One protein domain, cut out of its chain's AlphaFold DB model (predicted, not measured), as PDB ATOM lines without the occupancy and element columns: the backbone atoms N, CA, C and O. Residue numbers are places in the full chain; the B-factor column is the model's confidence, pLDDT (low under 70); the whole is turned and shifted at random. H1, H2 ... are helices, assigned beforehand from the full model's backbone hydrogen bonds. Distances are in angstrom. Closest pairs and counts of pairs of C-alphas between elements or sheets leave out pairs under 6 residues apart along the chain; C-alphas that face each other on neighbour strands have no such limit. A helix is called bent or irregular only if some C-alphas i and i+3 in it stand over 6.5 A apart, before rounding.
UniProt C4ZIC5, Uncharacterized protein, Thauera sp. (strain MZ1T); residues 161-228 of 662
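This is residues 161 to 228 of the 662 residues of an uncharacterized protein of Thauera sp. (strain MZ1T) (UniProt C4ZIC5). Two helices, H1 and H2, form a splayed helical hairpin, and a third and shorter helix, H3, is set crosswise beside it, packing on the first part of H2. A long link, residues 197 to 207, leads from the end of H2 back to H3, and after H3 the printed part finishes in a tail with no named element, residues 219 to 228, that runs toward the end of the hairpin where H1 and H2 are linked. The printed part has 68 residues, with three named helices in the order H1, H2, H3 and no named strand; its class is all helix. The whole is compact, with a radius of gyration of the C-alphas of 11.5 A, and elongated, with spans of 35 by 22 by 16 A.

H1 covers residues 161 to 174, from C-alpha 161 at (8.765, -8.080, -20.839) to C-alpha 174, a length of 18.7 A. H1 is neither bent nor irregular, but only just: C-alphas 171 and 174 are 6.1 A apart. H2 covers residues 183 to 196 and is 20.0 A long, beginning with C-alpha 183 at (4.958, -25.511, -12.627). H3 covers residues 208 to 218, is 15.4 A long, and ends with C-alpha 218 at (-2.809, -17.811, -23.518).

H1 and H2 are a hairpin: they touch, and their closest C-alphas, those of Val 166 and Ala 190, are 6.2 A apart. They run opposite ways at a steep tilt of 44 degrees. H2 touches H3 with residues 183 to 187 alone, and the closest C-alphas of the two helices, those of Ser 187 and Arg 208, are 5.3 A apart. The lines of H2 and H3 are about perpendicular, at 83 degrees. H1 and H3 are close but not clearly touching, with the closest C-alphas, those of Val 166 and Val 211, 7.1 A apart. Their lines are about perpendicular, at 88 degrees. In H1, H2 and H3 every O i to N i+4 pair is within hydrogen-bond range.

The two C-alphas farthest apart, those of Ser 203 and Ile 228, are 35.3 A apart, and the first and last printed C-alphas, those of Asp 161 and Ile 228, are 28.7 A apart. The printed part has no cut. The link from H1 to H2, with 8 residues between them, is short, and the link from H2 to H3, with 11 residues, is long. The mean pLDDT of the printed part is 85.0, and no printed residue is under 70.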
ATOM      1  N   ASP A 161       7.487  -7.355 -20.765       85.50
ATOM      2  CA  ASP A 161       8.765  -8.080 -20.839       85.50
ATOM      3  C   ASP A 161       8.795  -9.313 -19.925       85.50
ATOM      4  O   ASP A 161       9.381 -10.344 -20.254       85.50
ATOM      5  N   VAL A 162       8.117  -9.239 -18.775       86.31
ATOM      6  CA  VAL A 162       7.956 -10.390 -17.876       86.31
ATOM      7  C   VAL A 162       6.999 -11.415 -18.480       86.31
ATOM      8  O   VAL A 162       7.244 -12.615 -18.363       86.31
ATOM      9  N   GLU A 163       5.920 -10.969 -19.131       87.94
ATOM     10  CA  GLU A 163       5.039 -11.871 -19.883       87.94
ATOM     11  C   GLU A 163       5.799 -12.610 -20.985       87.94
ATOM     12  O   GLU A 163       5.625 -13.817 -21.134       87.94
ATOM     13  N   GLU A 164       6.671 -11.908 -21.705       89.44
ATOM     14  CA  GLU A 164       7.484 -12.468 -22.780       89.44
ATOM     15  C   GLU A 164       8.481 -13.515 -22.270       89.44
ATOM     16  O   GLU A 164       8.572 -14.618 -22.809       89.44
ATOM     17  N   LEU A 165       9.162 -13.228 -21.157       90.19
ATOM     18  CA  LEU A 165      10.043 -14.197 -20.507       90.19
ATOM     19  C   LEU A 165       9.281 -15.457 -20.067       90.19
ATOM     20  O   LEU A 165       9.743 -16.576 -20.288       90.19
ATOM     21  N   VAL A 166       8.113 -15.288 -19.439       89.25
ATOM     22  CA  VAL A 166       7.281 -16.416 -18.995       89.25
ATOM     23  C   VAL A 166       6.783 -17.223 -20.194       89.25
ATOM     24  O   VAL A 166       6.774 -18.451 -20.128       89.25
ATOM     25  N   ARG A 167       6.417 -16.557 -21.295       89.50
ATOM     26  CA  ARG A 167       6.012 -17.189 -22.555       89.50
ATOM     27  C   ARG A 167       7.115 -18.099 -23.095       89.50
ATOM     28  O   ARG A 167       6.862 -19.289 -23.265       89.50
ATOM     29  N   HIS A 168       8.325 -17.566 -23.245       89.50
ATOM     30  CA  HIS A 168       9.485 -18.307 -23.736       89.50
ATOM     31  C   HIS A 168       9.830 -19.508 -22.844       89.50
ATOM     32  O   HIS A 168      10.036 -20.616 -23.327       89.50
ATOM     33  N   LEU A 169       9.846 -19.326 -21.519       89.75
ATOM     34  CA  LEU A 169      10.133 -20.421 -20.584       89.75
ATOM     35  C   LEU A 169       9.062 -21.515 -20.615       89.75
ATOM     36  O   LEU A 169       9.373 -22.692 -20.443       89.75
ATOM     37  N   ILE A 170       7.797 -21.155 -20.827       88.19
ATOM     38  CA  ILE A 170       6.735 -22.146 -20.993       88.19
ATOM     39  C   ILE A 170       7.001 -23.006 -22.233       88.19
ATOM     40  O   ILE A 170       6.912 -24.226 -22.128       88.19
ATOM     41  N   GLU A 171       7.318 -22.401 -23.376       87.00
ATOM     42  CA  GLU A 171       7.524 -23.119 -24.641       87.00
ATOM     43  C   GLU A 171       8.786 -23.990 -24.605       87.00
ATOM     44  O   GLU A 171       8.732 -25.168 -24.963       87.00
ATOM     45  N   GLU A 172       9.887 -23.451 -24.082       88.38
ATOM     46  CA  GLU A 172      11.178 -24.134 -24.106       88.38
ATOM     47  C   GLU A 172      11.381 -25.147 -22.978       88.38
ATOM     48  O   GLU A 172      12.024 -26.173 -23.179       88.38
ATOM     49  N   GLU A 173      10.829 -24.919 -21.792       84.75
ATOM     50  CA  GLU A 173      11.170 -25.741 -20.624       84.75
ATOM     51  C   GLU A 173       9.988 -26.589 -20.143       84.75
ATOM     52  O   GLU A 173      10.157 -27.703 -19.637       84.75
ATOM     53  N   TYR A 174       8.761 -26.090 -20.303       85.56
ATOM     54  CA  TYR A 174       7.585 -26.695 -19.679       85.56
ATOM     55  C   TYR A 174       6.680 -27.469 -20.640       85.56
ATOM     56  O   TYR A 174       6.244 -28.571 -20.302       85.56
ATOM     57  N   ALA A 175       6.387 -26.923 -21.817       83.25
ATOM     58  CA  ALA A 175       5.423 -27.437 -22.788       83.25
ATOM     59  C   ALA A 175       6.052 -28.428 -23.787       83.25
ATOM     60  O   ALA A 175       5.692 -28.441 -24.962       83.25
ATOM     61  N   LYS A 176       6.982 -29.260 -23.305       83.69
ATOM     62  CA  LYS A 176       7.638 -30.331 -24.067       83.69
ATOM     63  C   LYS A 176       7.165 -31.700 -23.584       83.69
ATOM     64  O   LYS A 176       6.930 -31.906 -22.385       83.69
ATOM     65  N   VAL A 177       7.053 -32.647 -24.515       77.56
ATOM     66  CA  VAL A 177       6.710 -34.044 -24.211       77.56
ATOM     67  C   VAL A 177       7.765 -34.614 -23.254       77.56
ATOM     68  O   VAL A 177       8.960 -34.435 -23.470       77.56
ATOM     69  N   HIS A 178       7.325 -35.243 -22.161       76.00
ATOM     70  CA  HIS A 178       8.188 -35.751 -21.077       76.00
ATOM     71  C   HIS A 178       9.009 -34.698 -20.301       76.00
ATOM     72  O   HIS A 178       9.955 -35.061 -19.597       76.00
ATOM     73  N   SER A 179       8.646 -33.408 -20.345       81.81
ATOM     74  CA  SER A 179       9.325 -32.391 -19.527       81.81
ATOM     75  C   SER A 179       9.273 -32.731 -18.029       81.81
ATOM     76  O   SER A 179       8.204 -32.876 -17.424       81.81
ATOM     77  N   ARG A 180      10.455 -32.793 -17.401       80.25
ATOM     78  CA  ARG A 180      10.626 -33.022 -15.954       80.25
ATOM     79  C   ARG A 180      10.352 -31.769 -15.118       80.25
ATOM     80  O   ARG A 180      10.289 -31.845 -13.892       80.25
ATOM     81  N   ILE A 181      10.206 -30.609 -15.759       83.56
ATOM     82  CA  ILE A 181      10.021 -29.328 -15.080       83.56
ATOM     83  C   ILE A 181       8.566 -29.205 -14.638       83.56
ATOM     84  O   ILE A 181       7.631 -29.327 -15.431       83.56
ATOM     85  N   THR A 182       8.373 -28.968 -13.341       85.56
ATOM     86  CA  THR A 182       7.057 -28.736 -12.737       85.56
ATOM     87  C   THR A 182       6.699 -27.252 -12.782       85.56
ATOM     88  O   THR A 182       7.579 -26.396 -12.819       85.56
ATOM     89  N   MET A 183       5.408 -26.916 -12.677       85.06
ATOM     90  CA  MET A 183       4.958 -25.511 -12.627       85.06
ATOM     91  C   MET A 183       5.603 -24.706 -11.492       85.06
ATOM     92  O   MET A 183       5.774 -23.496 -11.602       85.06
ATOM     93  N   ARG A 184       5.954 -25.374 -10.385       87.38
ATOM     94  CA  ARG A 184       6.692 -24.754  -9.283       87.38
ATOM     95  C   ARG A 184       8.101 -24.372  -9.735       87.38
ATOM     96  O   ARG A 184       8.456 -23.201  -9.650       87.38
ATOM     97  N   LYS A 185       8.847 -25.342 -10.272       88.88
ATOM     98  CA  LYS A 185      10.218 -25.149 -10.763       88.88
ATOM     99  C   LYS A 185      10.268 -24.086 -11.868       88.88
ATOM    100  O   LYS A 185      11.152 -23.242 -11.861       88.88
ATOM    101  N   LEU A 186       9.264 -24.067 -12.747       90.12
ATOM    102  CA  LEU A 186       9.110 -23.051 -13.787       90.12
ATOM    103  C   LEU A 186       8.929 -21.641 -13.204       90.12
ATOM    104  O   LEU A 186       9.555 -20.699 -13.675       90.12
ATOM    105  N   SER A 187       8.105 -21.481 -12.161       90.88
ATOM    106  CA  SER A 187       7.920 -20.179 -11.502       90.88
ATOM    107  C   SER A 187       9.162 -19.701 -10.741       90.88
ATOM    108  O   SER A 187       9.446 -18.502 -10.713       90.88
ATOM    109  N   GLU A 188       9.917 -20.635 -10.155       90.44
ATOM    110  CA  GLU A 188      11.206 -20.364  -9.512       90.44
ATOM    111  C   GLU A 188      12.224 -19.894 -10.565       90.44
ATOM    112  O   GLU A 188      12.798 -18.820 -10.409       90.44
ATOM    113  N   LEU A 189      12.343 -20.617 -11.685       90.06
ATOM    114  CA  LEU A 189      13.216 -20.267 -12.810       90.06
ATOM    115  C   LEU A 189      12.860 -18.904 -13.422       90.06
ATOM    116  O   LEU A 189      13.732 -18.057 -13.602       90.06
ATOM    117  N   ALA A 190      11.571 -18.657 -13.675       90.81
ATOM    118  CA  ALA A 190      11.094 -17.376 -14.189       90.81
ATOM    119  C   ALA A 190      11.400 -16.221 -13.224       90.81
ATOM    120  O   ALA A 190      11.746 -15.130 -13.665       90.81
ATOM    121  N   THR A 191      11.307 -16.453 -11.910       91.38
ATOM    122  CA  THR A 191      11.652 -15.445 -10.899       91.38
ATOM    123  C   THR A 191      13.147 -15.133 -10.902       91.38
ATOM    124  O   THR A 191      13.506 -13.959 -10.847       91.38
ATOM    125  N   THR A 192      14.012 -16.148 -10.980       90.44
ATOM    126  CA  THR A 192      15.470 -15.962 -11.032       90.44
ATOM    127  C   THR A 192      15.877 -15.168 -12.272       90.44
ATOM    128  O   THR A 192      16.476 -14.102 -12.144       90.44
ATOM    129  N   LEU A 193      15.437 -15.602 -13.455       90.00
ATOM    130  CA  LEU A 193      15.774 -14.944 -14.721       90.00
ATOM    131  C   LEU A 193      15.198 -13.525 -14.822       90.00
ATOM    132  O   LEU A 193      15.840 -12.629 -15.365       90.00
ATOM    133  N   ALA A 194      14.002 -13.287 -14.277       90.19
ATOM    134  CA  ALA A 194      13.421 -11.946 -14.253       90.19
ATOM    135  C   ALA A 194      14.201 -10.983 -13.343       90.19
ATOM    136  O   ALA A 194      14.226  -9.787 -13.623       90.19
ATOM    137  N   ARG A 195      14.837 -11.476 -12.270       90.75
ATOM    138  CA  ARG A 195      15.700 -10.663 -11.396       90.75
ATOM    139  C   ARG A 195      17.041 -10.363 -12.051       90.75
ATOM    140  O   ARG A 195      17.461  -9.214 -12.030       90.75
ATOM    141  N   GLU A 196      17.669 -11.363 -12.664       88.94
ATOM    142  CA  GLU A 196      18.939 -11.197 -13.389       88.94
ATOM    143  C   GLU A 196      18.814 -10.182 -14.530       88.94
ATOM    144  O   GLU A 196      19.691  -9.348 -14.722       88.94
ATOM    145  N   LYS A 197      17.681 -10.195 -15.241       87.50
ATOM    146  CA  LYS A 197      17.371  -9.236 -16.312       87.50
ATOM    147  C   LYS A 197      16.841  -7.883 -15.811       87.50
ATOM    148  O   LYS A 197      16.464  -7.050 -16.627       87.50
ATOM    149  N   GLY A 198      16.742  -7.671 -14.496       87.06
ATOM    150  CA  GLY A 198      16.226  -6.427 -13.910       87.06
ATOM    151  C   GLY A 198      14.738  -6.148 -14.178       87.06
ATOM    152  O   GLY A 198      14.276  -5.029 -13.976       87.06
ATOM    153  N   LEU A 199      13.966  -7.149 -14.616       85.88
ATOM    154  CA  LEU A 199      12.550  -7.008 -14.984       85.88
ATOM    155  C   LEU A 199      11.621  -6.939 -13.765       85.88
ATOM    156  O   LEU A 199      10.491  -6.453 -13.853       85.88
ATOM    157  N   ILE A 200      12.070  -7.456 -12.619       86.19
ATOM    158  CA  ILE A 200      11.366  -7.375 -11.337       86.19
ATOM    159  C   ILE A 200      12.340  -7.009 -10.216       86.19
ATOM    160  O   ILE A 200      13.494  -7.427 -10.219       86.19
ATOM    161  N   ALA A 201      11.852  -6.284  -9.208       83.31
ATOM    162  CA  ALA A 201      12.626  -6.003  -8.001       83.31
ATOM    163  C   ALA A 201      13.011  -7.298  -7.263       83.31
ATOM    164  O   ALA A 201      12.230  -8.254  -7.224       83.31
ATOM    165  N   THR A 202      14.161  -7.297  -6.589       80.88
ATOM    166  CA  THR A 202      14.701  -8.456  -5.852       80.88
ATOM    167  C   THR A 202      13.742  -8.989  -4.780       80.88
ATOM    168  O   THR A 202      13.708 -10.188  -4.512       80.88
ATOM    169  N   SER A 203      12.891  -8.125  -4.217       80.81
ATOM    170  CA  SER A 203      11.857  -8.485  -3.235       80.81
ATOM    171  C   SER A 203      10.598  -9.117  -3.844       80.81
ATOM    172  O   SER A 203       9.801  -9.728  -3.128       80.81
ATOM    173  N   ARG A 204      10.390  -9.002  -5.162       83.25
ATOM    174  CA  ARG A 204       9.218  -9.546  -5.859       83.25
ATOM    175  C   ARG A 204       9.504 -10.934  -6.429       83.25
ATOM    176  O   ARG A 204      10.650 -11.321  -6.662       83.25
ATOM    177  N   ARG A 205       8.432 -11.705  -6.626       87.69
ATOM    178  CA  ARG A 205       8.457 -13.048  -7.218       87.69
ATOM    179  C   ARG A 205       7.323 -13.229  -8.214       87.69
ATOM    180  O   ARG A 205       6.237 -12.679  -8.015       87.69
ATOM    181  N   ILE A 206       7.554 -14.047  -9.233       88.75
ATOM    182  CA  ILE A 206       6.509 -14.486 -10.153       88.75
ATOM    183  C   ILE A 206       5.856 -15.716  -9.526       88.75
ATOM    184  O   ILE A 206       6.479 -16.758  -9.339       88.75
ATOM    185  N   SER A 207       4.596 -15.584  -9.117       88.12
ATOM    186  CA  SER A 207       3.910 -16.670  -8.410       88.12
ATOM    187  C   SER A 207       3.551 -17.833  -9.345       88.12
ATOM    188  O   SER A 207       3.173 -17.619 -10.495       88.12
ATOM    189  N   ARG A 208       3.546 -19.065  -8.817       88.81
ATOM    190  CA  ARG A 208       3.024 -20.250  -9.525       88.81
ATOM    191  C   ARG A 208       1.604 -20.035 -10.057       88.81
ATOM    192  O   ARG A 208       1.299 -20.473 -11.160       88.81
ATOM    193  N   ALA A 209       0.746 -19.374  -9.275       85.50
ATOM    194  CA  ALA A 209      -0.629 -19.076  -9.668       85.50
ATOM    195  C   ALA A 209      -0.677 -18.179 -10.913       85.50
ATOM    196  O   ALA A 209      -1.449 -18.457 -11.821       85.50
ATOM    197  N   TYR A 210       0.197 -17.171 -10.985       87.94
ATOM    198  CA  TYR A 210       0.318 -16.308 -12.159       87.94
ATOM    199  C   TYR A 210       0.787 -17.082 -13.394       87.94
ATOM    200  O   TYR A 210       0.146 -16.994 -14.429       87.94
ATOM    201  N   VAL A 211       1.850 -17.888 -13.286       87.31
ATOM    202  CA  VAL A 211       2.349 -18.678 -14.429       87.31
ATOM    203  C   VAL A 211       1.298 -19.685 -14.911       87.31
ATOM    204  O   VAL A 211       1.129 -19.879 -16.111       87.31
ATOM    205  N   ARG A 212       0.543 -20.295 -13.984       87.19
ATOM    206  CA  ARG A 212      -0.582 -21.184 -14.309       87.19
ATOM    207  C   ARG A 212      -1.711 -20.450 -15.027       87.19
ATOM    208  O   ARG A 212      -2.184 -20.941 -16.042       87.19
ATOM    209  N   ASP A 213      -2.142 -19.311 -14.500       84.75
ATOM    210  CA  ASP A 213      -3.203 -18.495 -15.095       84.75
ATOM    211  C   ASP A 213      -2.794 -17.954 -16.472       84.75
ATOM    212  O   ASP A 213      -3.567 -18.024 -17.423       84.75
ATOM    213  N   PHE A 214      -1.539 -17.514 -16.611       86.56
ATOM    214  CA  PHE A 214      -0.951 -17.100 -17.881       86.56
ATOM    215  C   PHE A 214      -0.963 -18.242 -18.902       86.56
ATOM    216  O   PHE A 214      -1.410 -18.042 -20.030       86.56
ATOM    217  N   PHE A 215      -0.547 -19.450 -18.498       86.00
ATOM    218  CA  PHE A 215      -0.615 -20.635 -19.355       86.00
ATOM    219  C   PHE A 215      -2.054 -20.917 -19.807       86.00
ATOM    220  O   PHE A 215      -2.313 -21.058 -20.999       86.00
ATOM    221  N   ILE A 216      -2.996 -20.962 -18.862       85.44
ATOM    222  CA  ILE A 216      -4.404 -21.288 -19.124       85.44
ATOM    223  C   ILE A 216      -5.044 -20.287 -20.089       85.44
ATOM    224  O   ILE A 216      -5.717 -20.694 -21.032       85.44
ATOM    225  N   LYS A 217      -4.814 -18.987 -19.876       83.81
ATOM    226  CA  LYS A 217      -5.417 -17.915 -20.679       83.81
ATOM    227  C   LYS A 217      -4.826 -17.788 -22.079       83.81
ATOM    228  O   LYS A 217      -5.547 -17.403 -22.991       83.81
ATOM    229  N   ARG A 218      -3.522 -18.034 -22.244       81.56
ATOM    230  CA  ARG A 218      -2.809 -17.811 -23.518       81.56
ATOM    231  C   ARG A 218      -2.633 -19.076 -24.354       81.56
ATOM    232  O   ARG A 218      -2.508 -18.957 -25.564       81.56
ATOM    233  N   TYR A 219      -2.597 -20.255 -23.731       80.44
ATOM    234  CA  TYR A 219      -2.313 -21.513 -24.422       80.44
ATOM    235  C   TYR A 219      -3.493 -22.471 -24.387       80.44
ATOM    236  O   TYR A 219      -4.101 -22.731 -25.420       80.44
ATOM    237  N   HIS A 220      -3.779 -23.058 -23.224       78.88
ATOM    238  CA  HIS A 220      -4.798 -24.093 -23.120       78.88
ATOM    239  C   HIS A 220      -5.238 -24.297 -21.668       78.88
ATOM    240  O   HIS A 220      -4.407 -24.304 -20.758       78.88
ATOM    241  N   GLY A 221      -6.538 -24.523 -21.448       74.81
ATOM    242  CA  GLY A 221      -7.098 -24.763 -20.110       74.81
ATOM    243  C   GLY A 221      -6.545 -26.013 -19.422       74.81
ATOM    244  O   GLY A 221      -6.461 -26.073 -18.196       74.81
ATOM    245  N   ASP A 222      -6.102 -26.984 -20.218       74.06
ATOM    246  CA  ASP A 222      -5.359 -28.152 -19.756       74.06
ATOM    247  C   ASP A 222      -3.846 -27.953 -19.903       74.06
ATOM    248  O   ASP A 222      -3.313 -27.851 -21.010       74.06
ATOM    249  N   ILE A 223      -3.168 -27.943 -18.758       76.62
ATOM    250  CA  ILE A 223      -1.739 -27.658 -18.608       76.62
ATOM    251  C   ILE A 223      -0.870 -28.774 -19.204       76.62
ATOM    252  O   ILE A 223       0.229 -28.520 -19.697       76.62
ATOM    253  N   ASP A 224      -1.373 -30.010 -19.203       74.75
ATOM    254  CA  ASP A 224      -0.631 -31.168 -19.697       74.75
ATOM    255  C   ASP A 224      -0.841 -31.425 -21.192       74.75
ATOM    256  O   ASP A 224      -0.220 -32.332 -21.745       74.75
ATOM    257  N   HIS A 225      -1.668 -30.621 -21.869       73.75
ATOM    258  CA  HIS A 225      -2.045 -30.837 -23.266       73.75
ATOM    259  C   HIS A 225      -0.829 -31.005 -24.197       73.75
ATOM    260  O   HIS A 225      -0.783 -31.948 -24.979       73.75
ATOM    261  N   LYS A 226       0.194 -30.148 -24.057       75.31
ATOM    262  CA  LYS A 226       1.450 -30.219 -24.835       75.31
ATOM    263  C   LYS A 226       2.519 -31.148 -24.228       75.31
ATOM    264  O   LYS A 226       3.569 -31.355 -24.827       75.31
ATOM    265  N   ARG A 227       2.288 -31.676 -23.022       78.94
ATOM    266  CA  ARG A 227       3.258 -32.484 -22.252       78.94
ATOM    267  C   ARG A 227       3.043 -33.987 -22.413       78.94
ATOM    268  O   ARG A 227       3.941 -34.772 -22.102       78.94
ATOM    269  N   ILE A 228       1.858 -34.389 -22.860       72.75
ATOM    270  CA  ILE A 228       1.497 -35.786 -23.087       72.75
ATOM    271  C   ILE A 228       1.909 -36.187 -24.504       72.75
ATOM    272  O   ILE A 228       1.710 -35.425 -25.445       72.75
TER     273      ILE A 228